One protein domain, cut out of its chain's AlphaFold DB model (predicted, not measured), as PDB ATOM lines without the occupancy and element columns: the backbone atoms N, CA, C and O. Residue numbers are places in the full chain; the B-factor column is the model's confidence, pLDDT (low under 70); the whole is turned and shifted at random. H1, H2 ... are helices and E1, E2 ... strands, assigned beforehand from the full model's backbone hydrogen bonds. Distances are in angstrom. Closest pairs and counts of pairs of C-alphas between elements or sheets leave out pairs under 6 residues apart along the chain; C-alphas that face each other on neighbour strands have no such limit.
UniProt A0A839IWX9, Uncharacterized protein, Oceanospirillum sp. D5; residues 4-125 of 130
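This is residues 4 to 125 of the 130 residues of an uncharacterized protein of Oceanospirillum sp. D5 (UniProt A0A839IWX9). Little regular structure: three small three-stranded antiparallel sheets, E1-E2-E3, E4-E9-E8 and E5-E7-E6, stand round a middle of loops including residues 61 to 74, with tail residues 104 to 125 along one side. The 122 printed residues, 43 in named elements, mostly strand, run E1 to E9, then H1. The whole is compact, radius of gyration of the C-alphas 13.5 A, spans 34 by 33 by 27 A.

E1 (4 to 6) begins at C-alpha 4 (-5.412, -10.269, 26.217). E2 (10 to 15) spans 14.7 A, E3 (19 to 24) 16.0 A. Then come E4 (33 to 36), E5 (41 to 43), E6 (50 to 54), E7 (57 to 60), E8 (75 to 78), E9 (83 to 86) and H1 (100 to 103), ending at C-alpha 103 (-0.407, -7.610, 3.532).

E1, E2, E3 form a meander, each strand antiparallel to its predecessor. Within hydrogen-bond range are N 12 and O 5, 2.9 A; N 13 and O 21, 2.9 A; N 34 and O 84, 2.8 A; N 76 and O 85, 2.8 A; N 43 and O 58, 2.8 A; N 59 and O 51, 2.8 A. H1, too short for O i to N i+4 pairs, only grazes the other two sheets; the closest C-alphas of E6 and H1, Gln 52 and Thr 103, are 6.1 A apart.

The printed part has no cut; links E7 to E8 and E9 to H1 are long. No printed residue is under pLDDT 70.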
ATOM      1  N   LEU A   4      -4.337  -9.571  26.946       82.31
ATOM      2  CA  LEU A   4      -5.412 -10.269  26.217       82.31
ATOM      3  C   LEU A   4      -5.007 -11.682  25.782       82.31
ATOM      4  O   LEU A   4      -5.855 -12.554  25.626       82.31
ATOM      5  N   TYR A   5      -3.706 -11.902  25.612       91.62
ATOM      6  CA  TYR A   5      -3.109 -13.171  25.220       91.62
ATOM      7  C   TYR A   5      -1.683 -13.236  25.764       91.62
ATOM      8  O   TYR A   5      -0.997 -12.211  25.812       91.62
ATOM      9  N   SER A   6      -1.227 -14.429  26.144       92.38
ATOM     10  CA  SER A   6       0.177 -14.670  26.464       92.38
ATOM     11  C   SER A   6       0.558 -16.130  26.258       92.38
ATOM     12  O   SER A   6      -0.197 -17.022  26.643       92.38
ATOM     13  N   ASP A   7       1.767 -16.347  25.758       92.94
ATOM     14  CA  ASP A   7       2.483 -17.621  25.794       92.94
ATOM     15  C   ASP A   7       3.930 -17.400  26.294       92.94
ATOM     16  O   ASP A   7       4.244 -16.350  26.865       92.94
ATOM     17  N   ASP A   8       4.811 -18.388  26.112       92.44
ATOM     18  CA  ASP A   8       6.222 -18.312  26.524       92.44
ATOM     19  C   ASP A   8       7.052 -17.275  25.744       92.44
ATOM     20  O   ASP A   8       8.158 -16.922  26.165       92.44
ATOM     21  N   CYS A   9       6.598 -16.858  24.566       96.00
ATOM     22  CA  CYS A   9       7.337 -16.028  23.622       96.00
ATOM     23  C   CYS A   9       6.719 -14.638  23.446       96.00
ATOM     24  O   CYS A   9       7.467 -13.695  23.198       96.00
ATOM     25  N   PHE A  10       5.400 -14.491  23.572       98.00
ATOM     26  CA  PHE A  10       4.673 -13.275  23.233       98.00
ATOM     27  C   PHE A  10       3.555 -12.960  24.225       98.00
ATOM     28  O   PHE A  10       2.931 -13.846  24.808       98.00
ATOM     29  N   SER A  11       3.237 -11.674  24.355       97.81
ATOM     30  CA  SER A  11       1.980 -11.223  24.960       97.81
ATOM     31  C   SER A  11       1.351 -10.106  24.145       97.81
ATOM     32  O   SER A  11       2.054  -9.301  23.539       97.81
ATOM     33  N   VAL A  12       0.025 -10.006  24.198       97.81
ATOM     34  CA  VAL A  12      -0.709  -8.834  23.709       97.81
ATOM     35  C   VAL A  12      -0.988  -7.918  24.892       97.81
ATOM     36  O   VAL A  12      -1.747  -8.280  25.796       97.81
ATOM     37  N   VAL A  13      -0.364  -6.740  24.889       96.75
ATOM     38  CA  VAL A  13      -0.396  -5.771  25.992       96.75
ATOM     39  C   VAL A  13      -0.968  -4.435  25.541       96.75
ATOM     40  O   VAL A  13      -0.780  -4.019  24.401       96.75
ATOM     41  N   GLU A  14      -1.661  -3.747  26.443       95.50
ATOM     42  CA  GLU A  14      -2.109  -2.375  26.213       95.50
ATOM     43  C   GLU A  14      -0.948  -1.383  26.379       95.50
ATOM     44  O   GLU A  14      -0.183  -1.450  27.344       95.50
ATOM     45  N   THR A  15      -0.825  -0.448  25.439       91.06
ATOM     46  CA  THR A  15       0.204   0.593  25.401       91.06
ATOM     47  C   THR A  15      -0.442   1.964  25.213       91.06
ATOM     48  O   THR A  15      -1.431   2.100  24.494       91.06
ATOM     49  N   GLU A  16       0.152   3.008  25.796       88.12
ATOM     50  CA  GLU A  16      -0.361   4.379  25.645       88.12
ATOM     51  C   GLU A  16      -0.273   4.886  24.197       88.12
ATOM     52  O   GLU A  16      -1.118   5.657  23.752       88.12
ATOM     53  N   LYS A  17       0.756   4.456  23.452       83.38
ATOM     54  CA  LYS A  17       1.037   4.958  22.101       83.38
ATOM     55  C   LYS A  17       0.322   4.176  20.997       83.38
ATOM     56  O   LYS A  17      -0.078   4.778  20.005       83.38
ATOM     57  N   TYR A  18       0.209   2.857  21.130       81.44
ATOM     58  CA  TYR A  18      -0.230   1.972  20.044       81.44
ATOM     59  C   TYR A  18      -1.567   1.278  20.330       81.44
ATOM     60  O   TYR A  18      -2.056   0.525  19.492       81.44
ATOM     61  N   GLY A  19      -2.166   1.493  21.506       91.00
ATOM     62  CA  GLY A  19      -3.247   0.632  21.982       91.00
ATOM     63  C   GLY A  19      -2.707  -0.773  22.250       91.00
ATOM     64  O   GLY A  19      -1.636  -0.912  22.843       91.00
ATOM     65  N   MET A  20      -3.416  -1.813  21.812       95.50
ATOM     66  CA  MET A  20      -2.976  -3.203  21.983       95.50
ATOM     67  C   MET A  20      -1.825  -3.555  21.033       95.50
ATOM     68  O   MET A  20      -1.959  -3.382  19.827       95.50
ATOM     69  N   ALA A  21      -0.722  -4.097  21.549       97.06
ATOM     70  CA  ALA A  21       0.448  -4.476  20.759       97.06
ATOM     71  C   ALA A  21       1.043  -5.817  21.209       97.06
ATOM     72  O   ALA A  21       0.966  -6.178  22.385       97.06
ATOM     73  N   VAL A  22       1.678  -6.532  20.278       98.19
ATOM     74  CA  VAL A  22       2.418  -7.769  20.570       98.19
ATOM     75  C   VAL A  22       3.827  -7.432  21.055       98.19
ATOM     76  O   VAL A  22       4.607  -6.850  20.303       98.19
ATOM     77  N   VAL A  23       4.168  -7.820  22.284       97.75
ATOM     78  CA  VAL A  23       5.526  -7.737  22.846       97.75
ATOM     79  C   VAL A  23       6.193  -9.112  22.838       97.75
ATOM     80  O   VAL A  23       5.539 -10.116  23.119       97.75
ATOM     81  N   CYS A  24       7.483  -9.155  22.511       98.19
ATOM     82  CA  CYS A  24       8.313 -10.356  22.512       98.19
ATOM     83  C   CYS A  24       9.018 -10.558  23.861       98.19
ATOM     84  O   CYS A  24       9.542  -9.607  24.429       98.19
ATOM     85  N   HIS A  25       9.125 -11.797  24.342       97.75
ATOM     86  CA  HIS A  25       9.817 -12.164  25.591       97.75
ATOM     87  C   HIS A  25      11.131 -12.912  25.363       97.75
ATOM     88  O   HIS A  25      11.814 -13.280  26.321       97.75
ATOM     89  N   LYS A  26      11.499 -13.154  24.100       97.38
ATOM     90  CA  LYS A  26      12.708 -13.890  23.712       97.38
ATOM     91  C   LYS A  26      13.476 -13.167  22.611       97.38
ATOM     92  O   LYS A  26      12.962 -12.276  21.943       97.38
ATOM     93  N   ASN A  27      14.724 -13.583  22.428       98.31
ATOM     94  CA  ASN A  27      15.556 -13.090  21.341       98.31
ATOM     95  C   ASN A  27      15.362 -13.965  20.100       98.31
ATOM     96  O   ASN A  27      15.395 -15.190  20.208       98.31
ATOM     97  N   PHE A  28      15.238 -13.323  18.945       98.44
ATOM     98  CA  PHE A  28      15.171 -13.949  17.635       98.44
ATOM     99  C   PHE A  28      16.157 -13.278  16.682       98.44
ATOM    100  O   PHE A  28      16.274 -12.052  16.602       98.44
ATOM    101  N   LYS A  29      16.866 -14.097  15.915       98.44
ATOM    102  CA  LYS A  29      17.758 -13.661  14.850       98.44
ATOM    103  C   LYS A  29      16.966 -13.394  13.580       98.44
ATOM    104  O   LYS A  29      15.931 -13.998  13.308       98.44
ATOM    105  N   LYS A  30      17.521 -12.531  12.729       98.25
ATOM    106  CA  LYS A  30      17.022 -12.334  11.366       98.25
ATOM    107  C   LYS A  30      16.859 -13.683  10.649       98.25
ATOM    108  O   LYS A  30      17.794 -14.478  10.603       98.25
ATOM    109  N   GLY A  31      15.696 -13.884  10.036       98.06
ATOM    110  CA  GLY A  31      15.317 -15.091   9.307       98.06
ATOM    111  C   GLY A  31      14.614 -16.156  10.150       98.06
ATOM    112  O   GLY A  31      14.070 -17.090   9.570       98.06
ATOM    113  N   GLU A  32      14.585 -16.034  11.481       98.38
ATOM    114  CA  GLU A  32      13.849 -16.975  12.329       98.38
ATOM    115  C   GLU A  32      12.340 -16.720  12.276       98.38
ATOM    116  O   GLU A  32      11.883 -15.578  12.178       98.38
ATOM    117  N   VAL A  33      11.559 -17.797  12.346       98.25
ATOM    118  CA  VAL A  33      10.097 -17.728  12.451       98.25
ATOM    119  C   VAL A  33       9.731 -17.266  13.861       98.25
ATOM    120  O   VAL A  33      10.181 -17.862  14.837       98.25
ATOM    121  N   LEU A  34       8.903 -16.224  13.957       97.69
ATOM    122  CA  LEU A  34       8.334 -15.742  15.217       97.69
ATOM    123  C   LEU A  34       7.188 -16.648  15.658       97.69
ATOM    124  O   LEU A  34       7.245 -17.252  16.723       97.69
ATOM    125  N   PHE A  35       6.162 -16.755  14.814       97.81
ATOM    126  CA  PHE A  35       5.019 -17.634  15.014       97.81
ATOM    127  C   PHE A  35       4.323 -17.922  13.678       97.81
ATOM    128  O   PHE A  35       4.447 -17.162  12.710       97.81
ATOM    129  N   SER A  36       3.600 -19.040  13.640       97.25
ATOM    130  CA  SER A  36       2.593 -19.319  12.612       97.25
ATOM    131  C   SER A  36       1.262 -18.729  13.059       97.25
ATOM    132  O   SER A  36       0.998 -18.693  14.256       97.25
ATOM    133  N   PHE A  37       0.430 -18.296  12.118       97.06
ATOM    134  CA  PHE A  37      -0.965 -17.921  12.379       97.06
ATOM    135  C   PHE A  37      -1.957 -18.844  11.655       97.06
ATOM    136  O   PHE A  37      -3.136 -18.528  11.524       97.06
ATOM    137  N   SER A  38      -1.479 -20.002  11.188       96.31
ATOM    138  CA  SER A  38      -2.267 -21.011  10.471       96.31
ATOM    139  C   SER A  38      -3.364 -21.686  11.298       96.31
ATOM    140  O   SER A  38      -4.219 -22.368  10.743       96.31
ATOM    141  N   ASP A  39      -3.303 -21.568  12.620       96.38
ATOM    142  CA  ASP A  39      -4.308 -22.033  13.578       96.38
ATOM    143  C   ASP A  39      -5.379 -20.969  13.885       96.38
ATOM    144  O   ASP A  39      -6.288 -21.218  14.680       96.38
ATOM    145  N   GLY A  40      -5.298 -19.798  13.245       97.19
ATOM    146  CA  GLY A  40      -6.338 -18.778  13.293       97.19
ATOM    147  C   GLY A  40      -7.622 -19.190  12.566       97.19
ATOM    148  O   GLY A  40      -7.662 -20.118  11.757       97.19
ATOM    149  N   THR A  41      -8.702 -18.464  12.842       98.25
ATOM    150  CA  THR A  41     -10.000 -18.693  12.198       98.25
ATOM    151  C   THR A  41     -10.037 -18.010  10.836       98.25
ATOM    152  O   THR A  41      -9.800 -16.809  10.736       98.25
ATOM    153  N   THR A  42     -10.364 -18.761   9.783       98.06
ATOM    154  CA  THR A  42     -10.559 -18.205   8.438       98.06
ATOM    155  C   THR A  42     -11.926 -17.543   8.302       98.06
ATOM    156  O   THR A  42     -12.947 -18.155   8.613       98.06
ATOM    157  N   LEU A  43     -11.937 -16.312   7.796       98.31
ATOM    158  CA  LEU A  43     -13.112 -15.483   7.551       98.31
ATOM    159  C   LEU A  43     -13.124 -14.990   6.098       98.31
ATOM    160  O   LEU A  43     -12.077 -14.846   5.464       98.31
ATOM    161  N   ASP A  44     -14.316 -14.692   5.589       97.75
ATOM    162  CA  ASP A  44     -14.562 -14.090   4.271       97.75
ATOM    163  C   ASP A  44     -14.834 -12.573   4.345       97.75
ATOM    164  O   ASP A  44     -15.208 -11.939   3.358       97.75
ATOM    165  N   TYR A  45     -14.622 -11.969   5.518       96.88
ATOM    166  CA  TYR A  45     -14.749 -10.534   5.761       96.88
ATOM    167  C   TYR A  45     -13.587 -10.001   6.604       96.88
ATOM    168  O   TYR A  45     -13.022 -10.703   7.444       96.88
ATOM    169  N   GLN A  46     -13.261  -8.727   6.389       96.94
ATOM    170  CA  GLN A  46     -12.221  -8.024   7.128       96.94
ATOM    171  C   GLN A  46     -12.763  -7.460   8.447       96.94
ATOM    172  O   GLN A  46     -13.880  -6.939   8.516       96.94
ATOM    173  N   THR A  47     -11.931  -7.484   9.483       96.94
ATOM    174  CA  THR A  47     -12.108  -6.715  10.720       96.94
ATOM    175  C   THR A  47     -10.826  -5.948  11.051       96.94
ATOM    176  O   THR A  47      -9.808  -6.090  10.377       96.94
ATOM    177  N   GLN A  48     -10.835  -5.160  12.128       94.88
ATOM    178  CA  GLN A  48      -9.619  -4.518  12.636       94.88
ATOM    179  C   GLN A  48      -8.520  -5.523  13.045       94.88
ATOM    180  O   GLN A  48      -7.348  -5.151  13.058       94.88
ATOM    181  N   HIS A  49      -8.882  -6.759  13.400       96.12
ATOM    182  CA  HIS A  49      -7.971  -7.763  13.971       96.12
ATOM    183  C   HIS A  49      -7.750  -8.974  13.063       96.12
ATOM    184  O   HIS A  49      -7.211  -9.991  13.491       96.12
ATOM    185  N   THR A  50      -8.138  -8.869  11.799       97.25
ATOM    186  CA  THR A  50      -7.842  -9.903  10.813       97.25
ATOM    187  C   THR A  50      -6.649  -9.528   9.954       97.25
ATOM    188  O   THR A  50      -6.476  -8.355   9.638       97.25
ATOM    189  N   LEU A  51      -5.898 -10.532   9.511       96.94
ATOM    190  CA  LEU A  51      -4.838 -10.392   8.519       96.94
ATOM    191  C   LEU A  51      -5.281 -11.008   7.190       96.94
ATOM    192  O   LEU A  51      -5.685 -12.173   7.153       96.94
ATOM    193  N   GLN A  52      -5.195 -10.257   6.099       96.12
ATOM    194  CA  GLN A  52      -5.474 -10.771   4.766       96.12
ATOM    195  C   GLN A  52      -4.369 -11.740   4.311       96.12
ATOM    196  O   GLN A  52      -3.179 -11.426   4.373       96.12
ATOM    197  N   VAL A  53      -4.760 -12.917   3.809       94.88
ATOM    198  CA  VAL A  53      -3.832 -13.918   3.236       94.88
ATOM    199  C   VAL A  53      -3.973 -14.059   1.725       94.88
ATOM    200  O   VAL A  53      -2.987 -14.290   1.029       94.88
ATOM    201  N   CYS A  54      -5.184 -13.872   1.197       92.62
ATOM    202  CA  CYS A  54      -5.444 -13.737  -0.231       92.62
ATOM    203  C   CYS A  54      -6.728 -12.922  -0.471       92.62
ATOM    204  O   CYS A  54      -7.327 -12.390   0.465       92.62
ATOM    205  N   ASP A  55      -7.114 -12.731  -1.734       93.19
ATOM    206  CA  ASP A  55      -8.267 -11.898  -2.098       93.19
ATOM    207  C   ASP A  55      -9.554 -12.433  -1.447       93.19
ATOM    208  O   ASP A  55      -9.951 -13.573  -1.682       93.19
ATOM    209  N   GLY A  56     -10.167 -11.618  -0.583       94.44
ATOM    210  CA  GLY A  56     -11.379 -11.984   0.156       94.44
ATOM    211  C   GLY A  56     -11.200 -13.022   1.270       94.44
ATOM    212  O   GLY A  56     -12.206 -13.486   1.795       94.44
ATOM    213  N   VAL A  57      -9.967 -13.389   1.646       96.19
ATOM    214  CA  VAL A  57      -9.704 -14.365   2.717       96.19
ATOM    215  C   VAL A  57      -8.838 -13.751   3.805       96.19
ATOM    216  O   VAL A  57      -7.729 -13.267   3.554       96.19
ATOM    217  N   TYR A  58      -9.343 -13.841   5.028       97.38
ATOM    218  CA  TYR A  58      -8.784 -13.198   6.204       97.38
ATOM    219  C   TYR A  58      -8.611 -14.210   7.335       97.38
ATOM    220  O   TYR A  58      -9.415 -15.129   7.476       97.38
ATOM    221  N   ILE A  59      -7.573 -14.044   8.150       97.88
ATOM    222  CA  ILE A  59      -7.328 -14.874   9.331       97.88
ATOM    223  C   ILE A  59      -7.462 -14.021  10.591       97.88
ATOM    224  O   ILE A  59      -6.758 -13.022  10.740       97.88
ATOM    225  N   ASP A  60      -8.338 -14.437  11.503       97.94
ATOM    226  CA  ASP A  60      -8.410 -13.938  12.878       97.94
ATOM    227  C   ASP A  60      -7.552 -14.834  13.784       97.94
ATOM    228  O   ASP A  60      -7.849 -16.017  13.978       97.94
ATOM    229  N   HIS A  61      -6.450 -14.286  14.294       97.75
ATOM    230  CA  HIS A  61      -5.492 -15.000  15.132       97.75
ATOM    231  C   HIS A  61      -5.119 -14.145  16.357       97.75
ATOM    232  O   HIS A  61      -4.799 -12.964  16.176       97.75
ATOM    233  N   PRO A  62      -5.045 -14.726  17.577       96.06
ATOM    234  CA  PRO A  62      -4.840 -13.984  18.828       96.06
ATOM    235  C   PRO A  62      -3.601 -13.086  18.890       96.06
ATOM    236  O   PRO A  62      -3.554 -12.179  19.714       96.06
ATOM    237  N   LEU A  63      -2.596 -13.329  18.042       97.50
ATOM    238  CA  LEU A  63      -1.430 -12.454  17.891       97.50
ATOM    239  C   LEU A  63      -1.484 -11.587  16.628       97.50
ATOM    240  O   LEU A  63      -1.139 -10.409  16.689       97.50
ATOM    241  N   ALA A  64      -1.886 -12.149  15.481       97.12
ATOM    242  CA  ALA A  64      -1.652 -11.514  14.179       97.12
ATOM    243  C   ALA A  64      -2.425 -10.193  14.049       97.12
ATOM    244  O   ALA A  64      -1.869  -9.203  13.582       97.12
ATOM    245  N   GLY A  65      -3.657 -10.156  14.568       96.12
ATOM    246  CA  GLY A  65      -4.518  -8.971  14.585       96.12
ATOM    247  C   GLY A  65      -4.062  -7.826  15.491       96.12
ATOM    248  O   GLY A  65      -4.685  -6.762  15.494       96.12
ATOM    249  N   TYR A  66      -3.004  -8.035  16.281       97.38
ATOM    250  CA  TYR A  66      -2.437  -7.042  17.196       97.38
ATOM    251  C   TYR A  66      -0.980  -6.683  16.868       97.38
ATOM    252  O   TYR A  66      -0.360  -5.899  17.596       97.38
ATOM    253  N   VAL A  67      -0.411  -7.233  15.789       97.81
ATOM    254  CA  VAL A  67       0.904  -6.810  15.289       97.81
ATOM    255  C   VAL A  67       0.777  -5.408  14.709       97.81
ATOM    256  O   VAL A  67      -0.042  -5.173  13.831       97.81
ATOM    257  N   GLN A  68       1.596  -4.476  15.190       96.44
ATOM    258  CA  GLN A  68       1.463  -3.058  14.856       96.44
ATOM    259  C   GLN A  68       2.110  -2.695  13.516       96.44
ATOM    260  O   GLN A  68       3.000  -3.383  13.017       96.44
ATOM    261  N   HIS A  69       1.709  -1.560  12.947       97.19
ATOM    262  CA  HIS A  69       2.321  -1.050  11.724       97.19
ATOM    263  C   HIS A  69       3.690  -0.390  11.972       97.19
ATOM    264  O   HIS A  69       3.852   0.435  12.875       97.19
ATOM    265  N   SER A  70       4.646  -0.641  11.076       97.69
ATOM    266  CA  SER A  70       5.828   0.204  10.870       97.69
ATOM    267  C   SER A  70       6.205   0.251   9.391       97.69
ATOM    268  O   SER A  70       6.219  -0.780   8.725       97.69
ATOM    269  N   CYS A  71       6.599   1.428   8.887       97.75
ATOM    270  CA  CYS A  71       7.137   1.559   7.526       97.75
ATOM    271  C   CYS A  71       8.538   0.930   7.374       97.75
ATOM    272  O   CYS A  71       8.991   0.705   6.256       97.75
ATOM    273  N   ASP A  72       9.238   0.661   8.486       97.81
ATOM    274  CA  ASP A  72      10.438  -0.187   8.528       97.81
ATOM    275  C   ASP A  72      10.244  -1.296   9.585       97.81
ATOM    276  O   ASP A  72      10.726  -1.182  10.723       97.81
ATOM    277  N   PRO A  73       9.478  -2.351   9.253       98.19
ATOM    278  CA  PRO A  73       9.050  -3.357  10.220       98.19
ATOM    279  C   PRO A  73      10.199  -4.250  10.690       98.19
ATOM    280  O   PRO A  73      11.273  -4.300  10.071       98.19
ATOM    281  N   ASN A  74       9.982  -4.964  11.799       98.50
ATOM    282  CA  ASN A  74      10.904  -5.997  12.283       98.50
ATOM    283  C   ASN A  74      10.556  -7.414  11.837       98.50
ATOM    284  O   ASN A  74      11.422  -8.286  11.934       98.50
ATOM    285  N   CYS A  75       9.389  -7.626  11.235       98.12
ATOM    286  CA  CYS A  75       9.032  -8.893  10.621       98.12
ATOM    287  C   CYS A  75       8.551  -8.750   9.172       98.12
ATOM    288  O   CYS A  75       8.189  -7.673   8.697       98.12
ATOM    289  N   TRP A  76       8.584  -9.880   8.478       97.62
ATOM    290  CA  TRP A  76       7.863 -10.140   7.246       97.62
ATOM    291  C   TRP A  76       6.694 -11.064   7.535       97.62
ATOM    292  O   TRP A  76       6.824 -11.984   8.342       97.62
ATOM    293  N   VAL A  77       5.590 -10.848   6.831       97.19
ATOM    294  CA  VAL A  77       4.506 -11.823   6.731       97.19
ATOM    295  C   VAL A  77       4.741 -12.622   5.460       97.19
ATOM    296  O   VAL A  77       4.928 -12.040   4.395       97.19
ATOM    297  N   ILE A  78       4.756 -13.946   5.575       95.44
ATOM    298  CA  ILE A  78       4.847 -14.873   4.450       95.44
ATOM    299  C   ILE A  78       3.458 -15.504   4.282       95.44
ATOM    300  O   ILE A  78       3.136 -16.424   5.036       95.44
ATOM    301  N   PRO A  79       2.607 -15.012   3.357       88.06
ATOM    302  CA  PRO A  79       1.219 -15.466   3.252       88.06
ATOM    303  C   PRO A  79       1.096 -16.955   2.914       88.06
ATOM    304  O   PRO A  79       0.291 -17.647   3.530       88.06
ATOM    305  N   ASP A  80       1.947 -17.467   2.018       89.12
ATOM    306  CA  ASP A  80       1.910 -18.868   1.564       89.12
ATOM    307  C   ASP A  80       2.110 -19.873   2.708       89.12
ATOM    308  O   ASP A  80       1.479 -20.929   2.730       89.12
ATOM    309  N   SER A  81       2.991 -19.550   3.661       93.75
ATOM    310  CA  SER A  81       3.253 -20.384   4.840       93.75
ATOM    311  C   SER A  81       2.541 -19.897   6.101       93.75
ATOM    312  O   SER A  81       2.680 -20.535   7.140       93.75
ATOM    313  N   GLN A  82       1.788 -18.795   6.018       96.25
ATOM    314  CA  GLN A  82       1.100 -18.137   7.132       96.25
ATOM    315  C   GLN A  82       2.012 -17.906   8.345       96.25
ATOM    316  O   GLN A  82       1.693 -18.258   9.482       96.25
ATOM    317  N   GLN A  83       3.184 -17.318   8.092       98.06
ATOM    318  CA  GLN A  83       4.221 -17.109   9.105       98.06
ATOM    319  C   GLN A  83       4.639 -15.650   9.230       98.06
ATOM    320  O   GLN A  83       4.785 -14.940   8.235       98.06
ATOM    321  N   PHE A  84       4.941 -15.249  10.463       98.44
ATOM    322  CA  PHE A  84       5.737 -14.064  10.749       98.44
ATOM    323  C   PHE A  84       7.211 -14.465  10.866       98.44
ATOM    324  O   PHE A  84       7.560 -15.340  11.657       98.44
ATOM    325  N   VAL A  85       8.089 -13.823  10.096       98.50
ATOM    326  CA  VAL A  85       9.530 -14.125  10.041       98.50
ATOM    327  C   VAL A  85      10.340 -12.875  10.359       98.50
ATOM    328  O   VAL A  85      10.050 -11.797   9.849       98.50
ATOM    329  N   CYS A  86      11.386 -12.998  11.169       98.38
ATOM    330  CA  CYS A  86      12.242 -11.882  11.559       98.38
ATOM    331  C   CYS A  86      12.949 -11.260  10.347       98.38
ATOM    332  O   CYS A  86      13.784 -11.885   9.691       98.38
ATOM    333  N   ARG A  87      12.680  -9.984  10.078       98.25
ATOM    334  CA  ARG A  87      13.376  -9.193   9.054       98.25
ATOM    335  C   ARG A  87      14.691  -8.611   9.581       98.25
ATOM    336  O   ARG A  87      15.660  -8.478   8.827       98.25
ATOM    337  N   LYS A  88      14.716  -8.275  10.869       97.12
ATOM    338  CA  LYS A  88      15.875  -7.832  11.661       97.12
ATOM    339  C   LYS A  88      15.901  -8.613  12.976       97.12
ATOM    340  O   LYS A  88      14.982  -9.379  13.239       97.12
ATOM    341  N   GLU A  89      16.983  -8.479  13.735       97.94
ATOM    342  CA  GLU A  89      17.044  -9.024  15.094       97.94
ATOM    343  C   GLU A  89      15.913  -8.433  15.946       97.94
ATOM    344  O   GLU A  89      15.576  -7.256  15.794       97.94
ATOM    345  N   ILE A  90      15.318  -9.274  16.788       98.50
ATOM    346  CA  ILE A  90      14.281  -8.916  17.755       98.50
ATOM    347  C   ILE A  90      14.777  -9.393  19.111       98.50
ATOM    348  O   ILE A  90      15.162 -10.554  19.254       98.50
ATOM    349  N   ILE A  91      14.785  -8.512  20.101       98.12
ATOM    350  CA  ILE A  91      15.186  -8.845  21.469       98.12
ATOM    351  C   ILE A  91      13.975  -8.869  22.399       98.12
ATOM    352  O   ILE A  91      12.932  -8.283  22.112       98.12
ATOM    353  N   ALA A  92      14.110  -9.549  23.535       98.06
ATOM    354  CA  ALA A  92      13.084  -9.519  24.569       98.06
ATOM    355  C   ALA A  92      12.760  -8.066  24.974       98.06
ATOM    356  O   ALA A  92      13.656  -7.272  25.265       98.06
ATOM    357  N   GLY A  93      11.472  -7.734  24.997       97.44
ATOM    358  CA  GLY A  93      10.933  -6.393  25.214       97.44
ATOM    359  C   GLY A  93      10.548  -5.647  23.932       97.44
ATOM    360  O   GLY A  93       9.806  -4.670  24.021       97.44
ATOM    361  N   ASP A  94      10.990  -6.095  22.754       97.81
ATOM    362  CA  ASP A  94      10.605  -5.464  21.492       97.81
ATOM    363  C   ASP A  94       9.127  -5.704  21.166       97.81
ATOM    364  O   ASP A  94       8.589  -6.800  21.346       97.81
ATOM    365  N   PHE A  95       8.482  -4.687  20.596       97.62
ATOM    366  CA  PHE A  95       7.177  -4.851  19.966       97.62
ATOM    367  C   PHE A  95       7.326  -5.409  18.550       97.62
ATOM    368  O   PHE A  95       8.186  -4.970  17.781       97.62
ATOM    369  N   ILE A  96       6.463  -6.351  18.179       98.31
ATOM    370  CA  ILE A  96       6.421  -6.906  16.826       98.31
ATOM    371  C   ILE A  96       5.671  -5.941  15.906       98.31
ATOM    372  O   ILE A  96       4.619  -5.404  16.262       98.31
ATOM    373  N   SER A  97       6.224  -5.717  14.716       98.25
ATOM    374  CA  SER A  97       5.700  -4.769  13.737       98.25
ATOM    375  C   SER A  97       5.824  -5.280  12.309       98.25
ATOM    376  O   SER A  97       6.879  -5.789  11.934       98.25
ATOM    377  N   MET A  98       4.782  -5.063  11.508       98.00
ATOM    378  CA  MET A  98       4.693  -5.430  10.091       98.00
ATOM    379  C   MET A  98       4.371  -4.209   9.217       98.00
ATOM    380  O   MET A  98       3.957  -3.162   9.717       98.00
ATOM    381  N   ASP A  99       4.555  -4.335   7.904       97.19
ATOM    382  CA  ASP A  99       4.087  -3.329   6.952       97.19
ATOM    383  C   ASP A  99       2.698  -3.723   6.433       97.19
ATOM    384  O   ASP A  99       2.539  -4.707   5.715       97.19
ATOM    385  N   TYR A 100       1.699  -2.924   6.792       96.56
ATOM    386  CA  TYR A 100       0.295  -3.179   6.472       96.56
ATOM    387  C   TYR A 100       0.026  -3.088   4.966       96.56
ATOM    388  O   TYR A 100      -0.844  -3.780   4.454       96.56
ATOM    389  N   GLU A 101       0.801  -2.288   4.230       94.44
ATOM    390  CA  GLU A 101       0.663  -2.167   2.772       94.44
ATOM    391  C   GLU A 101       1.353  -3.313   2.026       94.44
ATOM    392  O   GLU A 101       1.299  -3.381   0.802       94.44
ATOM    393  N   GLN A 102       2.001  -4.244   2.729       92.75
ATOM    394  CA  GLN A 102       2.469  -5.490   2.118       92.75
ATOM    395  C   GLN A 102       1.435  -6.612   2.222       92.75
ATOM    396  O   GLN A 102       1.438  -7.518   1.386       92.75
ATOM    397  N   THR A 103       0.546  -6.544   3.213       89.81
ATOM    398  CA  THR A 103      -0.407  -7.610   3.532       89.81
ATOM    399  C   THR A 103      -1.826  -7.272   3.094       89.81
ATOM    400  O   THR A 103      -2.475  -8.103   2.469       89.81
ATOM    401  N   GLU A 104      -2.280  -6.044   3.347       93.94
ATOM    402  CA  GLU A 104      -3.671  -5.637   3.160       93.94
ATOM    403  C   GLU A 104      -3.872  -4.898   1.831       93.94
ATOM    404  O   GLU A 104      -3.216  -3.893   1.536       93.94
ATOM    405  N   ASP A 105      -4.833  -5.372   1.039       93.94
ATOM    406  CA  ASP A 105      -5.355  -4.694  -0.147       93.94
ATOM    407  C   ASP A 105      -5.966  -3.340   0.207       93.94
ATOM    408  O   ASP A 105      -5.586  -2.319  -0.362       93.94
ATOM    409  N   LEU A 106      -6.883  -3.346   1.169       93.62
ATOM    410  CA  LEU A 106      -7.528  -2.179   1.757       93.62
ATOM    411  C   LEU A 106      -7.457  -2.340   3.266       93.62
ATOM    412  O   LEU A 106      -7.639  -3.449   3.755       93.62
ATOM    413  N   LEU A 107      -7.229  -1.264   4.013       94.25
ATOM    414  CA  LEU A 107      -7.326  -1.336   5.468       94.25
ATOM    415  C   LEU A 107      -8.763  -1.217   5.952       94.25
ATOM    416  O   LEU A 107      -9.521  -0.385   5.460       94.25
ATOM    417  N   PHE A 108      -9.077  -1.951   7.025       94.06
ATOM    418  CA  PHE A 108     -10.318  -1.762   7.780       94.06
ATOM    419  C   PHE A 108     -10.510  -0.289   8.177       94.06
ATOM    420  O   PHE A 108     -11.623   0.238   8.175       94.06
ATOM    421  N   LYS A 109      -9.402   0.379   8.515       93.31
ATOM    422  CA  LYS A 109      -9.339   1.817   8.754       93.31
ATOM    423  C   LYS A 109      -7.950   2.348   8.405       93.31
ATOM    424  O   LYS A 109      -6.960   1.905   8.983       93.31
ATOM    425  N   ASP A 110      -7.893   3.310   7.492       94.62
ATOM    426  CA  ASP A 110      -6.673   4.063   7.198       94.62
ATOM    427  C   ASP A 110      -6.269   4.993   8.359       94.62
ATOM    428  O   ASP A 110      -7.050   5.273   9.278       94.62
ATOM    429  N   PHE A 111      -5.011   5.439   8.374       95.12
ATOM    430  CA  PHE A 111      -4.514   6.277   9.465       95.12
ATOM    431  C   PHE A 111      -3.274   7.101   9.100       95.12
ATOM    432  O   PHE A 111      -2.463   6.735   8.249       95.12
ATOM    433  N   GLN A 112      -3.097   8.212   9.825       96.81
ATOM    434  CA  GLN A 112      -1.853   8.987   9.844       96.81
ATOM    435  C   GLN A 112      -0.774   8.216  10.614       96.81
ATOM    436  O   GLN A 112      -0.945   7.878  11.787       96.81
ATOM    437  N   CYS A 113       0.345   7.931   9.957       96.44
ATOM    438  CA  CYS A 113       1.405   7.087  10.482       96.44
ATOM    439  C   CYS A 113       2.381   7.867  11.369       96.44
ATOM    440  O   CYS A 113       3.103   8.754  10.915       96.44
ATOM    441  N   GLY A 114       2.456   7.458  12.636       95.31
ATOM    442  CA  GLY A 114       3.413   7.944  13.634       95.31
ATOM    443  C   GLY A 114       4.451   6.895  14.048       95.31
ATOM    444  O   GLY A 114       4.920   6.917  15.191       95.31
ATOM    445  N   CYS A 115       4.787   5.940  13.167       95.69
ATOM    446  CA  CYS A 115       5.624   4.784  13.528       95.69
ATOM    447  C   CYS A 115       7.053   5.162  13.967       95.69
ATOM    448  O   CYS A 115       7.704   4.389  14.664       95.69
ATOM    449  N   GLY A 116       7.533   6.360  13.613       95.00
ATOM    450  CA  GLY A 116       8.850   6.868  14.013       95.00
ATOM    451  C   GLY A 116      10.016   6.360  13.160       95.00
ATOM    452  O   GLY A 116      11.158   6.729  13.419       95.00
ATOM    453  N   SER A 117       9.746   5.550  12.132       96.75
ATOM    454  CA  SER A 117      10.758   5.160  11.148       96.75
ATOM    455  C   SER A 117      11.288   6.387  10.382       96.75
ATOM    456  O   SER A 117      10.487   7.247  10.003       96.75
ATOM    457  N   PRO A 118      12.599   6.472  10.071       97.12
ATOM    458  CA  PRO A 118      13.150   7.540   9.228       97.12
ATOM    459  C   PRO A 118      12.609   7.511   7.790       97.12
ATOM    460  O   PRO A 118      12.730   8.497   7.070       97.12
ATOM    461  N   VAL A 119      12.002   6.394   7.379       97.25
ATOM    462  CA  VAL A 119      11.330   6.219   6.084       97.25
ATOM    463  C   VAL A 119       9.805   6.135   6.243       97.25
ATOM    464  O   VAL A 119       9.127   5.463   5.469       97.25
ATOM    465  N   CYS A 120       9.254   6.776   7.282       98.00
ATOM    466  CA  CYS A 120       7.810   6.835   7.504       98.00
ATOM    467  C   CYS A 120       7.088   7.447   6.292       98.00
ATOM    468  O   CYS A 120       7.459   8.523   5.824       98.00
ATOM    469  N   ARG A 121       6.026   6.784   5.822       97.19
ATOM    470  CA  ARG A 121       5.219   7.233   4.674       97.19
ATOM    471  C   ARG A 121       4.147   8.264   5.041       97.19
ATOM    472  O   ARG A 121       3.517   8.834   4.160       97.19
ATOM    473  N   GLY A 122       3.949   8.530   6.333       97.06
ATOM    474  CA  GLY A 122       3.031   9.554   6.841       97.06
ATOM    475  C   GLY A 122       1.553   9.157   6.825       97.06
ATOM    476  O   GLY A 122       0.838   9.518   7.749       97.06
ATOM    477  N   TYR A 123       1.099   8.352   5.866       96.69
ATOM    478  CA  TYR A 123      -0.272   7.840   5.796       96.69
ATOM    479  C   TYR A 123      -0.291   6.423   5.224       96.69
ATOM    480  O   TYR A 123       0.520   6.130   4.349       96.69
ATOM    481  N   ILE A 124      -1.179   5.567   5.735       96.50
ATOM    482  CA  ILE A 124      -1.278   4.144   5.370       96.50
ATOM    483  C   ILE A 124      -2.737   3.823   5.049       96.50
ATOM    484  O   ILE A 124      -3.606   4.062   5.891       96.50
ATOM    485  N   SER A 125      -2.995   3.262   3.864       94.44
ATOM    486  CA  SER A 125      -4.357   2.942   3.392       94.44
ATOM    487  C   SER A 125      -4.531   1.528   2.818       94.44
ATOM    488  O   SER A 125      -5.663   1.105   2.581       94.44
TER     489      SER A 125